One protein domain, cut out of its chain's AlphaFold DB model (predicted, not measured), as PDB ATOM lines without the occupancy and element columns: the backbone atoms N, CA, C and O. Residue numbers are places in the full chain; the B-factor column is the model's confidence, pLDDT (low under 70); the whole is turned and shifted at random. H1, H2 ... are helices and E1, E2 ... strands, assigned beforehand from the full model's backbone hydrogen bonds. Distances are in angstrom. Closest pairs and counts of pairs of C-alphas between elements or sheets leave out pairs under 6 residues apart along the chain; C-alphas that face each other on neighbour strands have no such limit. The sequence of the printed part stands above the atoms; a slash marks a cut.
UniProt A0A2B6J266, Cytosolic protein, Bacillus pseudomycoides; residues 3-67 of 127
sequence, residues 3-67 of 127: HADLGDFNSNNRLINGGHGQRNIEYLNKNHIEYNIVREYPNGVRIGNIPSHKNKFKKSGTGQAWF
ATOM      1  N   HIS A   3      -8.584 124.143  22.558       86.06
ATOM      2  CA  HIS A   3      -7.651 123.608  21.566       86.06
ATOM      3  C   HIS A   3      -7.941 124.111  20.136       86.06
ATOM      4  O   HIS A   3      -7.015 124.227  19.340       86.06
ATOM      5  N   ALA A   4      -9.191 124.439  19.781       91.62
ATOM      6  CA  ALA A   4      -9.506 124.931  18.438       91.62
ATOM      7  C   ALA A   4      -8.928 126.334  18.205       91.62
ATOM      8  O   ALA A   4      -8.421 126.600  17.123       91.62
ATOM      9  N   ASP A   5      -8.941 127.197  19.224       96.12
ATOM     10  CA  ASP A   5      -8.390 128.553  19.142       96.12
ATOM     11  C   ASP A   5      -6.859 128.553  19.314       96.12
ATOM     12  O   ASP A   5      -6.135 128.824  18.358       96.12
ATOM     13  N   LEU A   6      -6.349 128.157  20.490       97.00
ATOM     14  CA  LEU A   6      -4.912 128.204  20.805       97.00
ATOM     15  C   LEU A   6      -4.115 127.035  20.207       97.00
ATOM     16  O   LEU A   6      -3.012 127.236  19.703       97.00
ATOM     17  N   GLY A   7      -4.665 125.824  20.262       96.56
ATOM     18  CA  GLY A   7      -3.961 124.593  19.897       96.56
ATOM     19  C   GLY A   7      -3.200 123.922  21.039       96.56
ATOM     20  O   GLY A   7      -2.983 124.507  22.101       96.56
ATOM     21  N   ASP A   8      -2.790 122.680  20.787       96.38
ATOM     22  CA  ASP A   8      -2.004 121.858  21.709       96.38
ATOM     23  C   ASP A   8      -0.546 121.804  21.251       96.38
ATOM     24  O   ASP A   8      -0.255 121.394  20.124       96.38
ATOM     25  N   PHE A   9       0.383 122.176  22.130       96.75
ATOM     26  CA  PHE A   9       1.820 122.188  21.853       96.75
ATOM     27  C   PHE A   9       2.537 121.104  22.661       96.75
ATOM     28  O   PHE A   9       2.165 120.813  23.797       96.75
ATOM     29  N   ASN A  10       3.582 120.498  22.089       95.81
ATOM     30  CA  ASN A  10       4.468 119.617  22.857       95.81
ATOM     31  C   ASN A  10       5.523 120.411  23.646       95.81
ATOM     32  O   ASN A  10       5.657 121.621  23.489       95.81
ATOM     33  N   SER A  11       6.341 119.702  24.427       95.38
ATOM     34  CA  SER A  11       7.453 120.272  25.203       95.38
ATOM     35  C   SER A  11       8.509 121.017  24.374       95.38
ATOM     36  O   SER A  11       9.250 121.820  24.925       95.38
ATOM     37  N   ASN A  12       8.567 120.788  23.059       94.75
ATOM     38  CA  ASN A  12       9.458 121.489  22.131       94.75
ATOM     39  C   ASN A  12       8.752 122.656  21.415       94.75
ATOM     40  O   ASN A  12       9.200 123.068  20.346       94.75
ATOM     41  N   ASN A  13       7.619 123.137  21.939       93.81
ATOM     42  CA  ASN A  13       6.807 124.212  21.358       93.81
ATOM     43  C   ASN A  13       6.324 123.952  19.922       93.81
ATOM     44  O   ASN A  13       6.044 124.876  19.161       93.81
ATOM     45  N   ARG A  14       6.171 122.684  19.530       97.06
ATOM     46  CA  ARG A  14       5.614 122.328  18.220       97.06
ATOM     47  C   ARG A  14       4.118 122.105  18.343       97.06
ATOM     48  O   ARG A  14       3.702 121.273  19.151       97.06
ATOM     49  N   LEU A  15       3.339 122.780  17.497       97.44
ATOM     50  CA  LEU A  15       1.896 122.563  17.404       97.44
ATOM     51  C   LEU A  15       1.608 121.118  16.965       97.44
ATOM     52  O   LEU A  15       2.200 120.612  16.001       97.44
ATOM     53  N   ILE A  16       0.734 120.447  17.711       96.31
ATOM     54  CA  ILE A  16       0.316 119.061  17.493       96.31
ATOM     55  C   ILE A  16      -1.081 119.038  16.873       96.31
ATOM     56  O   ILE A  16      -1.249 118.443  15.810       96.31
ATOM     57  N   ASN A  17      -2.039 119.717  17.513       94.69
ATOM     58  CA  ASN A  17      -3.457 119.727  17.154       94.69
ATOM     59  C   ASN A  17      -4.054 121.134  17.274       94.69
ATOM     60  O   ASN A  17      -3.592 121.943  18.077       94.69
ATOM     61  N   GLY A  18      -5.119 121.394  16.511       95.69
ATOM     62  CA  GLY A  18      -5.878 122.642  16.579       95.69
ATOM     63  C   GLY A  18      -5.074 123.873  16.156       95.69
ATOM     64  O   GLY A  18      -4.362 123.840  15.147       95.69
ATOM     65  N   GLY A  19      -5.208 124.954  16.925       97.38
ATOM     66  CA  GLY A  19      -4.494 126.210  16.681       97.38
ATOM     67  C   GLY A  19      -5.027 126.977  15.474       97.38
ATOM     68  O   GLY A  19      -4.255 127.446  14.644       97.38
ATOM     69  N   HIS A  20      -6.346 127.036  15.344       98.25
ATOM     70  CA  HIS A  20      -7.056 127.637  14.221       98.25
ATOM     71  C   HIS A  20      -7.604 129.032  14.530       98.25
ATOM     72  O   HIS A  20      -8.207 129.636  13.653       98.25
ATOM     73  N   GLY A  21      -7.446 129.562  15.741       98.06
ATOM     74  CA  GLY A  21      -7.905 130.910  16.073       98.06
ATOM     75  C   GLY A  21      -6.766 131.918  16.189       98.06
ATOM     76  O   GLY A  21      -5.588 131.595  16.004       98.06
ATOM     77  N   GLN A  22      -7.127 133.165  16.490       98.44
ATOM     78  CA  GLN A  22      -6.164 134.256  16.612       98.44
ATOM     79  C   GLN A  22      -5.186 134.042  17.774       98.44
ATOM     80  O   GLN A  22      -4.007 134.381  17.650       98.44
ATOM     81  N   ARG A  23      -5.613 133.385  18.864       97.75
ATOM     82  CA  ARG A  23      -4.723 133.110  20.004       97.75
ATOM     83  C   ARG A  23      -3.545 132.222  19.624       97.75
ATOM     84  O   ARG A  23      -2.499 132.295  20.268       97.75
ATOM     85  N   ASN A  24      -3.696 131.370  18.606       98.44
ATOM     86  CA  ASN A  24      -2.577 130.596  18.083       98.44
ATOM     87  C   ASN A  24      -1.523 131.518  17.465       98.44
ATOM     88  O   ASN A  24      -0.364 131.432  17.852       98.44
ATOM     89  N   ILE A  25      -1.922 132.437  16.584       98.50
ATOM     90  CA  ILE A  25      -1.014 133.413  15.960       98.50
ATOM     91  C   ILE A  25      -0.311 134.269  17.022       98.50
ATOM     92  O   ILE A  25       0.909 134.422  16.985       98.50
ATOM     93  N   GLU A  26      -1.047 134.757  18.021       98.44
ATOM     94  CA  GLU A  26      -0.479 135.503  19.151       98.44
ATOM     95  C   GLU A  26       0.557 134.681  19.930       98.44
ATOM     96  O   GLU A  26       1.632 135.185  20.265       98.44
ATOM     97  N   TYR A  27       0.267 133.403  20.196       98.06
ATOM     98  CA  TYR A  27       1.207 132.493  20.846       98.06
ATOM     99  C   TYR A  27       2.460 132.264  19.994       98.06
ATOM    100  O   TYR A  27       3.567 132.295  20.530       98.06
ATOM    101  N   LEU A  28       2.303 132.047  18.686       98.44
ATOM    102  CA  LEU A  28       3.422 131.850  17.765       98.44
ATOM    103  C   LEU A  28       4.323 133.093  17.731       98.44
ATOM    104  O   LEU A  28       5.526 132.965  17.941       98.44
ATOM    105  N   ASN A  29       3.740 134.293  17.604       98.44
ATOM    106  CA  ASN A  29       4.465 135.566  17.668       98.44
ATOM    107  C   ASN A  29       5.225 135.721  18.995       98.44
ATOM    108  O   ASN A  29       6.428 135.984  18.997       98.44
ATOM    109  N   LYS A  30       4.540 135.511  20.128       98.19
ATOM    110  CA  LYS A  30       5.121 135.651  21.474       98.19
ATOM    111  C   LYS A  30       6.304 134.711  21.714       98.19
ATOM    112  O   LYS A  30       7.204 135.051  22.472       98.19
ATOM    113  N   ASN A  31       6.280 133.526  21.110       97.69
ATOM    114  CA  ASN A  31       7.313 132.508  21.284       97.69
ATOM    115  C   ASN A  31       8.306 132.456  20.112       97.69
ATOM    116  O   ASN A  31       9.085 131.509  20.035       97.69
ATOM    117  N   HIS A  32       8.279 133.444  19.209       97.69
ATOM    118  CA  HIS A  32       9.141 133.504  18.025       97.69
ATOM    119  C   HIS A  32       9.084 132.226  17.169       97.69
ATOM    120  O   HIS A  32      10.093 131.760  16.642       97.69
ATOM    121  N   ILE A  33       7.894 131.632  17.051       98.19
ATOM    122  CA  ILE A  33       7.652 130.461  16.214       98.19
ATOM    123  C   ILE A  33       7.175 130.953  14.853       98.19
ATOM    124  O   ILE A  33       6.119 131.572  14.741       98.19
ATOM    125  N   GLU A  34       7.943 130.642  13.817       98.31
ATOM    126  CA  GLU A  34       7.600 131.017  12.449       98.31
ATOM    127  C   GLU A  34       6.287 130.376  11.986       98.31
ATOM    128  O   GLU A  34       6.003 129.198  12.237       98.31
ATOM    129  N   TYR A  35       5.515 131.154  11.239       98.69
ATOM    130  CA  TYR A  35       4.374 130.714  10.452       98.69
ATOM    131  C   TYR A  35       4.294 131.563   9.192       98.69
ATOM    132  O   TYR A  35       4.863 132.649   9.112       98.69
ATOM    133  N   ASN A  36       3.555 131.062   8.215       98.69
ATOM    134  CA  ASN A  36       3.322 131.754   6.964       98.69
ATOM    135  C   ASN A  36       1.819 131.830   6.732       98.69
ATOM    136  O   ASN A  36       1.156 130.792   6.755       98.69
ATOM    137  N   ILE A  37       1.301 133.027   6.459       98.50
ATOM    138  CA  ILE A  37      -0.007 133.208   5.825       98.50
ATOM    139  C   ILE A  37       0.257 133.280   4.322       98.50
ATOM    140  O   ILE A  37       0.906 134.199   3.838       98.50
ATOM    141  N   VAL A  38      -0.199 132.267   3.592       98.31
ATOM    142  CA  VAL A  38       0.003 132.147   2.142       98.31
ATOM    143  C   VAL A  38      -1.104 132.868   1.379       98.31
ATOM    144  O   VAL A  38      -0.853 133.453   0.330       98.31
ATOM    145  N   ARG A  39      -2.334 132.812   1.892       97.50
ATOM    146  CA  ARG A  39      -3.494 133.492   1.313       97.50
ATOM    147  C   ARG A  39      -4.507 133.815   2.402       97.50
ATOM    148  O   ARG A  39      -4.664 133.048   3.349       97.50
ATOM    149  N   GLU A  40      -5.240 134.895   2.195       98.44
ATOM    150  CA  GLU A  40      -6.457 135.219   2.930       98.44
ATOM    151  C   GLU A  40      -7.645 135.228   1.961       98.44
ATOM    152  O   GLU A  40      -7.540 135.731   0.840       98.44
ATOM    153  N   TYR A  41      -8.744 134.586   2.348       98.25
ATOM    154  CA  TYR A  41     -10.006 134.625   1.613       98.25
ATOM    155  C   TYR A  41     -10.753 135.937   1.906       98.25
ATOM    156  O   TYR A  41     -10.551 136.515   2.972       98.25
ATOM    157  N   PRO A  42     -11.671 136.394   1.030       98.12
ATOM    158  CA  PRO A  42     -12.425 137.636   1.248       98.12
ATOM    159  C   PRO A  42     -13.211 137.691   2.567       98.12
ATOM    160  O   PRO A  42     -13.460 138.769   3.094       98.12
ATOM    161  N   ASN A  43     -13.585 136.532   3.116       98.06
ATOM    162  CA  ASN A  43     -14.274 136.404   4.401       98.06
ATOM    163  C   ASN A  43     -13.332 136.410   5.626       98.06
ATOM    164  O   ASN A  43     -13.785 136.177   6.746       98.06
ATOM    165  N   GLY A  44     -12.032 136.644   5.428       98.44
ATOM    166  CA  GLY A  44     -11.019 136.742   6.480       98.44
ATOM    167  C   GLY A  44     -10.393 135.413   6.912       98.44
ATOM    168  O   GLY A  44      -9.521 135.402   7.780       98.44
ATOM    169  N   VAL A  45     -10.791 134.268   6.343       98.75
ATOM    170  CA  VAL A  45     -10.097 132.996   6.616       98.75
ATOM    171  C   VAL A  45      -8.687 133.047   6.040       98.75
ATOM    172  O   VAL A  45      -8.490 133.308   4.854       98.75
ATOM    173  N   ARG A  46      -7.698 132.716   6.865       98.69
ATOM    174  CA  ARG A  46      -6.275 132.736   6.509       98.69
ATOM    175  C   ARG A  46      -5.786 131.309   6.336       98.69
ATOM    176  O   ARG A  46      -6.057 130.463   7.180       98.69
ATOM    177  N   ILE A  47      -5.045 131.019   5.275       98.56
ATOM    178  CA  ILE A  47      -4.467 129.693   5.029       98.56
ATOM    179  C   ILE A  47      -2.962 129.786   4.837       98.56
ATOM    180  O   ILE A  47      -2.442 130.750   4.278       98.56
ATOM    181  N   GLY A  48      -2.252 128.759   5.282       98.50
ATOM    182  CA  GLY A  48      -0.805 128.732   5.239       98.50
ATOM    183  C   GLY A  48      -0.211 127.553   5.995       98.50
ATOM    184  O   GLY A  48      -0.701 126.428   5.890       98.50
ATOM    185  N   ASN A  49       0.884 127.783   6.714       98.69
ATOM    186  CA  ASN A  49       1.641 126.708   7.351       98.69
ATOM    187  C   ASN A  49       2.454 127.175   8.561       98.69
ATOM    188  O   ASN A  49       2.705 128.363   8.741       98.69
ATOM    189  N   ILE A  50       2.886 126.203   9.365       98.56
ATOM    190  CA  ILE A  50       3.814 126.389  10.483       98.56
ATOM    191  C   ILE A  50       4.991 125.429  10.239       98.56
ATOM    192  O   ILE A  50       4.826 124.221  10.445       98.56
ATOM    193  N   PRO A  51       6.179 125.893   9.809       98.44
ATOM    194  CA  PRO A  51       7.306 125.014   9.460       98.44
ATOM    195  C   PRO A  51       7.703 124.019  10.566       98.44
ATOM    196  O   PRO A  51       8.086 122.869  10.305       98.44
ATOM    197  N   SER A  52       7.539 124.427  11.827       97.88
ATOM    198  CA  SER A  52       7.834 123.617  13.013       97.88
ATOM    199  C   SER A  52       6.717 122.635  13.413       97.88
ATOM    200  O   SER A  52       6.920 121.823  14.324       97.88
ATOM    201  N   HIS A  53       5.566 122.621  12.727       98.25
ATOM    202  CA  HIS A  53       4.403 121.790  13.070       98.25
ATOM    203  C   HIS A  53       4.762 120.298  13.223       98.25
ATOM    204  O   HIS A  53       5.689 119.774  12.588       98.25
ATOM    205  N   LYS A  54       4.059 119.555  14.087       97.81
ATOM    206  CA  LYS A  54       4.321 118.115  14.261       97.81
ATOM    207  C   LYS A  54       3.891 117.304  13.033       97.81
ATOM    208  O   LYS A  54       4.681 116.502  12.535       97.81
ATOM    209  N   ASN A  55       2.682 117.551  12.532       96.19
ATOM    210  CA  ASN A  55       2.174 117.001  11.270       96.19
ATOM    211  C   ASN A  55       2.936 117.572  10.055       96.19
ATOM    212  O   ASN A  55       2.984 118.789   9.888       96.19
ATOM    213  N   LYS A  56       3.492 116.694   9.204       96.69
ATOM    214  CA  LYS A  56       4.258 117.058   7.999       96.69
ATOM    215  C   LYS A  56       3.435 117.849   6.976       96.69
ATOM    216  O   LYS A  56       3.971 118.786   6.399       96.69
ATOM    217  N   PHE A  57       2.152 117.526   6.802       95.19
ATOM    218  CA  PHE A  57       1.273 118.204   5.838       95.19
ATOM    219  C   PHE A  57       1.051 119.686   6.161       95.19
ATOM    220  O   PHE A  57       0.727 120.466   5.277       95.19
ATOM    221  N   LYS A  58       1.241 120.082   7.425       97.19
ATOM    222  CA  LYS A  58       1.028 121.457   7.893       97.19
ATOM    223  C   LYS A  58       2.301 122.306   7.931       97.19
ATOM    224  O   LYS A  58       2.262 123.443   8.396       97.19
ATOM    225  N   LYS A  59       3.429 121.754   7.477       98.12
ATOM    226  CA  LYS A  59       4.733 122.432   7.498       98.12
ATOM    227  C   LYS A  59       4.987 123.347   6.308       98.12
ATOM    228  O   LYS A  59       5.891 124.168   6.372       98.12
ATOM    229  N   SER A  60       4.236 123.191   5.226       97.75
ATOM    230  CA  SER A  60       4.387 123.975   4.001       97.75
ATOM    231  C   SER A  60       3.039 124.130   3.294       97.75
ATOM    232  O   SER A  60       2.058 123.475   3.654       97.75
ATOM    233  N   GLY A  61       2.974 125.026   2.305       97.12
ATOM    234  CA  GLY A  61       1.749 125.285   1.546       97.12
ATOM    235  C   GLY A  61       0.630 125.846   2.426       97.12
ATOM    236  O   GLY A  61       0.874 126.740   3.234       97.12
ATOM    237  N   THR A  62      -0.584 125.319   2.259       97.56
ATOM    238  CA  THR A  62      -1.831 125.811   2.877       97.56
ATOM    239  C   THR A  62      -2.486 124.787   3.818       97.56
ATOM    240  O   THR A  62      -3.703 124.775   4.005       97.56
ATOM    241  N   GLY A  63      -1.692 123.873   4.388       96.06
ATOM    242  CA  GLY A  63      -2.182 122.782   5.242       96.06
ATOM    243  C   GLY A  63      -2.677 123.209   6.633       96.06
ATOM    244  O   GLY A  63      -3.386 122.442   7.287       96.06
ATOM    245  N   GLN A  64      -2.314 124.407   7.099       97.94
ATOM    246  CA  GLN A  64      -2.892 125.054   8.278       97.94
ATOM    247  C   GLN A  64      -3.833 126.169   7.825       97.94
ATOM    248  O   GLN A  64      -3.600 126.828   6.814       97.94
ATOM    249  N   ALA A  65      -4.891 126.391   8.592       98.12
ATOM    250  CA  ALA A  65      -5.781 127.516   8.390       98.12
ATOM    251  C   ALA A  65      -6.159 128.138   9.723       98.12
ATOM    252  O   ALA A  65      -6.153 127.457  10.749       98.12
ATOM    253  N   TRP A  66      -6.492 129.416   9.687       98.75
ATOM    254  CA  TRP A  66      -6.945 130.186  10.822       98.75
ATOM    255  C   TRP A  66      -8.248 130.884  10.457       98.75
ATOM    256  O   TRP A  66      -8.422 131.373   9.338       98.75
ATOM    257  N   PHE A  67      -9.174 130.910  11.407       98.75
ATOM    258  CA  PHE A  67     -10.396 131.690  11.333       98.75
ATOM    259  C   PHE A  67     -10.064 133.179  11.157       98.75
ATOM    260  O   PHE A  67      -8.910 133.580  11.386       98.75
TER     261      PHE A  67
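AT A GLANCE: This is residues 3 to 67 of the 127 residues of the protein "Cytosolic protein" of Bacillus pseudomycoides (UniProt A0A2B6J266). The domain has little regular structure: loops join a small sheet, E2, E3 and E4, to a short helix, H1, with the turn between E2 and E3 at one far end and the loop before E1 at the other. The printed part has 65 residues, 24 in named elements, in the order E1, H1, E2, E3, E4; the class is mixed. The antiparallel sheet, order E2, E3, E4, is a meander, each strand the antiparallel neighbour of the one before. It is compact, radius of gyration of the C-alphas 10.6 A, and elongated, 36 by 21 by 19 A.

IN THESE COORDINATES: E1, residues 15 to 17, spans 6.1 A from C-alpha 15 at (1.896, 122.563, 17.404). H1 is residues 22 to 30, 12.4 A; E2 36 to 40, 11.1 A; E3 46 to 49, 10.0 A; E4 64 to 66, 7.0 A, ending at C-alpha 66 (-6.945, 130.186, 10.822).

HOW THE PARTS SIT: Hairpin E2 and E3 has N 38 and O 47 2.8 A apart; hairpin E3 and E4, N 48 and O 64, 2.8 A. H1, with every O i to N i+4 pair within hydrogen-bond range, is only just not on the sheet, with 4 pairs of C-alphas within 10 A. E1, apart from H1, pairs with no named strand.

THE WHOLE: The printed part has no cut; the link E3 to E4 is long; no printed residue is under 70 in pLDDT.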